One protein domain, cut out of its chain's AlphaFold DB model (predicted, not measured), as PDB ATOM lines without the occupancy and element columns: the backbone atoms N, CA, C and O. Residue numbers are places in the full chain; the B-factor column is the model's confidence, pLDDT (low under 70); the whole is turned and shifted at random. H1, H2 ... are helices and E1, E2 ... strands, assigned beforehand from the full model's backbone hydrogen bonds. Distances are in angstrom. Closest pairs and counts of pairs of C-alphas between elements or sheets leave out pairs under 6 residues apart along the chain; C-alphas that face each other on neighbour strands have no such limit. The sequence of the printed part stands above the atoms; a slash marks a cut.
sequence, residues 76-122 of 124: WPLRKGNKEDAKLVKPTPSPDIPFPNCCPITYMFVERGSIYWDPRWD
ATOM      1  N   TRP A  76     -11.602  12.918  19.494       83.50
ATOM      2  CA  TRP A  76     -10.668  13.792  18.801       83.50
ATOM      3  C   TRP A  76      -9.285  13.133  18.723       83.50
ATOM      4  O   TRP A  76      -8.631  12.958  19.759       83.50
ATOM      5  N   PRO A  77      -8.816  12.740  17.526       83.56
ATOM      6  CA  PRO A  77      -7.486  12.168  17.376       83.56
ATOM      7  C   PRO A  77      -6.410  13.253  17.542       83.56
ATOM      8  O   PRO A  77      -6.518  14.343  16.983       83.56
ATOM      9  N   LEU A  78      -5.355  12.953  18.300       84.69
ATOM     10  CA  LEU A  78      -4.175  13.803  18.492       84.69
ATOM     11  C   LEU A  78      -2.915  13.041  18.085       84.69
ATOM     12  O   LEU A  78      -2.805  11.844  18.353       84.69
ATOM     13  N   ARG A  79      -1.924  13.707  17.487       83.25
ATOM     14  CA  ARG A  79      -0.667  13.045  17.119       83.25
ATOM     15  C   ARG A  79       0.167  12.774  18.363       83.25
ATOM     16  O   ARG A  79       0.546  13.684  19.106       83.25
ATOM     17  N   LYS A  80       0.512  11.506  18.567       83.12
ATOM     18  CA  LYS A  80       1.405  11.082  19.648       83.12
ATOM     19  C   LYS A  80       2.764  11.786  19.520       83.12
ATOM     20  O   LYS A  80       3.396  11.750  18.468       83.12
ATOM     21  N   GLY A  81       3.211  12.431  20.599       80.25
ATOM     22  CA  GLY A  81       4.494  13.144  20.661       80.25
ATOM     23  C   GLY A  81       4.484  14.579  20.115       80.25
ATOM     24  O   GLY A  81       5.505  15.259  20.217       80.25
ATOM     25  N   ASN A  82       3.359  15.076  19.585       83.88
ATOM     26  CA  ASN A  82       3.241  16.468  19.153       83.88
ATOM     27  C   ASN A  82       2.822  17.375  20.326       83.88
ATOM     28  O   ASN A  82       1.755  17.206  20.917       83.88
ATOM     29  N   LYS A  83       3.670  18.356  20.659       81.56
ATOM     30  CA  LYS A  83       3.433  19.300  21.764       81.56
ATOM     31  C   LYS A  83       2.327  20.318  21.477       81.56
ATOM     32  O   LYS A  83       1.739  20.819  22.427       81.56
ATOM     33  N   GLU A  84       2.052  20.632  20.215       82.81
ATOM     34  CA  GLU A  84       0.974  21.551  19.833       82.81
ATOM     35  C   GLU A  84      -0.388  20.863  19.949       82.81
ATOM     36  O   GLU A  84      -1.310  21.422  20.536       82.81
ATOM     37  N   ASP A  85      -0.486  19.602  19.524       80.75
ATOM     38  CA  ASP A  85      -1.707  18.802  19.671       80.75
ATOM     39  C   ASP A  85      -2.055  18.577  21.155       80.75
ATOM     40  O   ASP A  85      -3.223  18.606  21.539       80.75
ATOM     41  N   ALA A  86      -1.047  18.439  22.024       77.44
ATOM     42  CA  ALA A  86      -1.258  18.347  23.469       77.44
ATOM     43  C   ALA A  86      -1.912  19.609  24.070       77.44
ATOM     44  O   ALA A  86      -2.634  19.503  25.060       77.44
ATOM     45  N   LYS A  87      -1.718  20.793  23.469       83.38
ATOM     46  CA  LYS A  87      -2.370  22.043  23.910       83.38
ATOM     47  C   LYS A  87      -3.850  22.110  23.522       83.38
ATOM     48  O   LYS A  87      -4.576  22.940  24.062       83.38
ATOM     49  N   LEU A  88      -4.305  21.257  22.601       82.81
ATOM     50  CA  LEU A  88      -5.708  21.181  22.173       82.81
ATOM     51  C   LEU A  88      -6.581  20.376  23.144       82.81
ATOM     52  O   LEU A  88      -7.808  20.377  23.006       82.81
ATOM     53  N   VAL A  89      -5.962  19.694  24.117       84.31
ATOM     54  CA  VAL A  89      -6.664  18.962  25.172       84.31
ATOM     55  C   VAL A  89      -7.380  19.963  26.071       84.31
ATOM     56  O   VAL A  89      -6.766  20.685  26.854       84.31
ATOM     57  N   LYS A  90      -8.703  20.008  25.946       84.56
ATOM     58  CA  LYS A  90      -9.574  20.786  26.819       84.56
ATOM     59  C   LYS A  90      -9.947  19.945  28.038       84.56
ATOM     60  O   LYS A  90     -10.081  18.725  27.916       84.56
ATOM     61  N   PRO A  91     -10.139  20.574  29.207       85.12
ATOM     62  CA  PRO A  91     -10.660  19.875  30.371       85.12
ATOM     63  C   PRO A  91     -12.058  19.321  30.084       85.12
ATOM     64  O   PRO A  91     -12.836  19.913  29.331       85.12
ATOM     65  N   THR A  92     -12.377  18.194  30.719       84.81
ATOM     66  CA  THR A  92     -13.725  17.629  30.707       84.81
ATOM     67  C   THR A  92     -14.720  18.651  31.270       84.81
ATOM     68  O   THR A  92     -14.484  19.168  32.366       84.81
ATOM     69  N   PRO A  93     -15.811  18.973  30.549       87.31
ATOM     70  CA  PRO A  93     -16.834  19.878  31.058       87.31
ATOM     71  C   PRO A  93     -17.515  19.319  32.315       87.31
ATOM     72  O   PRO A  93     -17.575  18.105  32.508       87.31
ATOM     73  N   SER A  94     -18.054  20.201  33.162       89.25
ATOM     74  CA  SER A  94     -18.878  19.774  34.301       89.25
ATOM     75  C   SER A  94     -20.146  19.060  33.807       89.25
ATOM     76  O   SER A  94     -20.719  19.497  32.812       89.25
ATOM     77  N   PRO A  95     -20.642  18.013  34.484       86.94
ATOM     78  CA  PRO A  95     -21.934  17.413  34.148       86.94
ATOM     79  C   PRO A  95     -23.133  18.324  34.473       86.94
ATOM     80  O   PRO A  95     -24.222  18.100  33.957       86.94
ATOM     81  N   ASP A  96     -22.944  19.369  35.286       88.25
ATOM     82  CA  ASP A  96     -24.033  20.250  35.734       88.25
ATOM     83  C   ASP A  96     -24.395  21.353  34.729       88.25
ATOM     84  O   ASP A  96     -25.388  22.063  34.911       88.25
ATOM     85  N   ILE A  97     -23.600  21.540  33.669       91.69
ATOM     86  CA  ILE A  97     -23.969  22.481  32.606       91.69
ATOM     87  C   ILE A  97     -24.988  21.842  31.650       91.69
ATOM     88  O   ILE A  97     -24.994  20.622  31.475       91.69
ATOM     89  N   PRO A  98     -25.841  22.643  30.987       92.31
ATOM     90  CA  PRO A  98     -26.888  22.101  30.129       92.31
ATOM     91  C   PRO A  98     -26.345  21.277  28.956       92.31
ATOM     92  O   PRO A  98     -25.467  21.734  28.214       92.31
ATOM     93  N   PHE A  99     -26.925  20.099  28.732       91.50
ATOM     94  CA  PHE A  99     -26.717  19.308  27.522       91.50
ATOM     95  C   PHE A  99     -27.061  20.134  26.262       91.50
ATOM     96  O   PHE A  99     -28.061  20.860  26.263       91.50
ATOM     97  N   PRO A 100     -26.277  20.030  25.168       90.94
ATOM     98  CA  PRO A 100     -25.145  19.115  24.947       90.94
ATOM     99  C   PRO A 100     -23.777  19.654  25.398       90.94
ATOM    100  O   PRO A 100     -22.757  19.020  25.146       90.94
ATOM    101  N   ASN A 101     -23.712  20.817  26.053       90.50
ATOM    102  CA  ASN A 101     -22.431  21.476  26.347       90.50
ATOM    103  C   ASN A 101     -21.601  20.755  27.417       90.50
ATOM    104  O   ASN A 101     -20.388  20.936  27.466       90.50
ATOM    105  N   CYS A 102     -22.236  19.929  28.249       90.75
ATOM    106  CA  CYS A 102     -21.554  19.078  29.223       90.75
ATOM    107  C   CYS A 102     -20.825  17.880  28.580       90.75
ATOM    108  O   CYS A 102     -20.124  17.153  29.283       90.75
ATOM    109  N   CYS A 103     -20.988  17.632  27.271       89.88
ATOM    110  CA  CYS A 103     -20.467  16.415  26.660       89.88
ATOM    111  C   CYS A 103     -18.935  16.419  26.573       89.88
ATOM    112  O   CYS A 103     -18.354  17.348  25.999       89.88
ATOM    113  N   PRO A 104     -18.259  15.372  27.083       88.38
ATOM    114  CA  PRO A 104     -16.809  15.288  27.040       88.38
ATOM    115  C   PRO A 104     -16.301  15.043  25.618       88.38
ATOM    116  O   PRO A 104     -16.902  14.305  24.836       88.38
ATOM    117  N   ILE A 105     -15.134  15.611  25.315       86.88
ATOM    118  CA  ILE A 105     -14.321  15.203  24.169       86.88
ATOM    119  C   ILE A 105     -13.341  14.145  24.669       86.88
ATOM    120  O   ILE A 105     -12.586  14.382  25.611       86.88
ATOM    121  N   THR A 106     -13.349  12.977  24.038       84.50
ATOM    122  CA  THR A 106     -12.367  11.926  24.306       84.50
ATOM    123  C   THR A 106     -11.182  12.116  23.375       84.50
ATOM    124  O   THR A 106     -11.319  12.015  22.159       84.50
ATOM    125  N   TYR A 107     -10.005  12.383  23.928       86.06
ATOM    126  CA  TYR A 107      -8.789  12.524  23.134       86.06
ATOM    127  C   TYR A 107      -8.110  11.171  22.946       86.06
ATOM    128  O   TYR A 107      -7.856  10.457  23.915       86.06
ATOM    129  N   MET A 108      -7.795  10.827  21.699       84.88
ATOM    130  CA  MET A 108      -7.103   9.586  21.359       84.88
ATOM    131  C   MET A 108      -5.757   9.907  20.718       84.88
ATOM    132  O   MET A 108      -5.704  10.483  19.636       84.88
ATOM    133  N   PHE A 109      -4.659   9.525  21.371       85.75
ATOM    134  CA  PHE A 109      -3.319   9.723  20.820       85.75
ATOM    135  C   PHE A 109      -3.008   8.643  19.788       85.75
ATOM    136  O   PHE A 109      -2.823   7.477  20.133       85.75
ATOM    137  N   VAL A 110      -2.939   9.043  18.523       86.38
ATOM    138  CA  VAL A 110      -2.712   8.149  17.391       86.38
ATOM    139  C   VAL A 110      -1.299   8.299  16.839       86.38
ATOM    140  O   VAL A 110      -0.685   9.370  16.898       86.38
ATOM    141  N   GLU A 111      -0.764   7.203  16.304       83.50
ATOM    142  CA  GLU A 111       0.517   7.210  15.599       83.50
ATOM    143  C   GLU A 111       0.347   7.713  14.161       83.50
ATOM    144  O   GLU A 111      -0.720   7.587  13.546       83.50
ATOM    145  N   ARG A 112       1.417   8.301  13.613       69.94
ATOM    146  CA  ARG A 112       1.442   8.778  12.228       69.94
ATOM    147  C   ARG A 112       1.244   7.586  11.283       69.94
ATOM    148  O   ARG A 112       1.971   6.605  11.376       69.94
ATOM    149  N   GLY A 113       0.274   7.692  10.375       70.25
ATOM    150  CA  GLY A 113      -0.085   6.619   9.440       70.25
ATOM    151  C   GLY A 113      -1.136   5.633   9.962       70.25
ATOM    152  O   GLY A 113      -1.434   4.658   9.277       70.25
ATOM    153  N   SER A 114      -1.720   5.865  11.145       74.00
ATOM    154  CA  SER A 114      -2.864   5.065  11.599       74.00
ATOM    155  C   SER A 114      -4.100   5.296  10.717       74.00
ATOM    156  O   SER A 114      -4.332   6.405  10.244       74.00
ATOM    157  N   ILE A 115      -4.946   4.271  10.569       70.31
ATOM    158  CA  ILE A 115      -6.243   4.375   9.866       70.31
ATOM    159  C   ILE A 115      -7.226   5.350  10.537       70.31
ATOM    160  O   ILE A 115      -8.233   5.722   9.945       70.31
ATOM    161  N   TYR A 116      -6.941   5.747  11.781       67.12
ATOM    162  CA  TYR A 116      -7.711   6.724  12.552       67.12
ATOM    163  C   TYR A 116      -7.212   8.163  12.341       67.12
ATOM    164  O   TYR A 116      -7.765   9.094  12.925       67.12
ATOM    165  N   TRP A 117      -6.169   8.349  11.527       65.31
ATOM    166  CA  TRP A 117      -5.648   9.647  11.118       65.31
ATOM    167  C   TRP A 117      -6.138   9.985   9.709       65.31
ATOM    168  O   TRP A 117      -5.836   9.269   8.756       65.31
ATOM    169  N   ASP A 118      -6.870  11.088   9.566       66.12
ATOM    170  CA  ASP A 118      -7.234  11.634   8.257       66.12
ATOM    171  C   ASP A 118      -6.217  12.740   7.884       66.12
ATOM    172  O   ASP A 118      -6.037  13.694   8.644       66.12
ATOM    173  N   PRO A 119      -5.518  12.637   6.737       61.75
ATOM    174  CA  PRO A 119      -4.518  13.622   6.314       61.75
ATOM    175  C   PRO A 119      -5.059  15.048   6.142       61.75
ATOM    176  O   PRO A 119      -4.299  16.006   6.246       61.75
ATOM    177  N   ARG A 120      -6.372  15.227   5.931       62.78
ATOM    178  CA  ARG A 120      -7.003  16.554   5.773       62.78
ATOM    179  C   ARG A 120      -7.000  17.395   7.054       62.78
ATOM    180  O   ARG A 120      -7.419  18.549   7.043       62.78
ATOM    181  N   TRP A 121      -6.574  16.823   8.177       60.94
ATOM    182  CA  TRP A 121      -6.434  17.533   9.448       60.94
ATOM    183  C   TRP A 121      -5.080  18.243   9.586       60.94
ATOM    184  O   TRP A 121      -4.940  19.063  10.487       60.94
ATOM    185  N   ASP A 122      -4.117  17.976   8.694       56.03
ATOM    186  CA  ASP A 122      -2.806  18.643   8.664       56.03
ATOM    187  C   ASP A 122      -2.817  19.989   7.899       56.03
ATOM    188  O   ASP A 122      -1.863  20.756   8.007       56.03
TER     189      ASP A 122
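Overview. This is residues 76 to 122 of the 124 residues of an uncharacterized protein of Apolygus lucorum (UniProt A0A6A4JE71). This is a loose fold with little regular structure: two short parallel strands, E1 and E2, lie side by side, with the one small helix H1 near E1. The long link, residues 87 to 105, runs out and folds back to E2, and a tail follows E2. The printed part has 47 residues, 13 in named elements, in the order E1, H1, E2; the class is mixed, the radius of gyration of the C-alphas 12.9 A, the spans 38 by 20 by 14 A.

Along the chain. E1, residues 76 to 79, begins at C-alpha (-10.668, 13.792, 18.801). H1 is residues 83 to 86. E2, residues 106 to 110, is 12.5 A long and ends at C-alpha (-2.712, 8.149, 17.391).

Arrangement. E1 and E2 are parallel at 31 degrees, with N 76 and O 106 2.8 A apart, within hydrogen-bond range. E1, H1 and E2 form a strand-helix-strand unit, two parallel neighbour strands with a helix between, its crossover right-handed. The closest C-alphas of E1 and H1, Leu 78 and Asp 85, are 5.7 A apart. H1 is too short for an O i to N i+4 pair; its one O i to N i+3 pair is not within range.

Size, cuts and confidence. The C-alphas farthest apart, Asp 96 and Gly 113, are 38.1 A apart. The printed part has no cut; H1 to E2 is a long link. Residues 112 and 116 to 122 have pLDDT under 70.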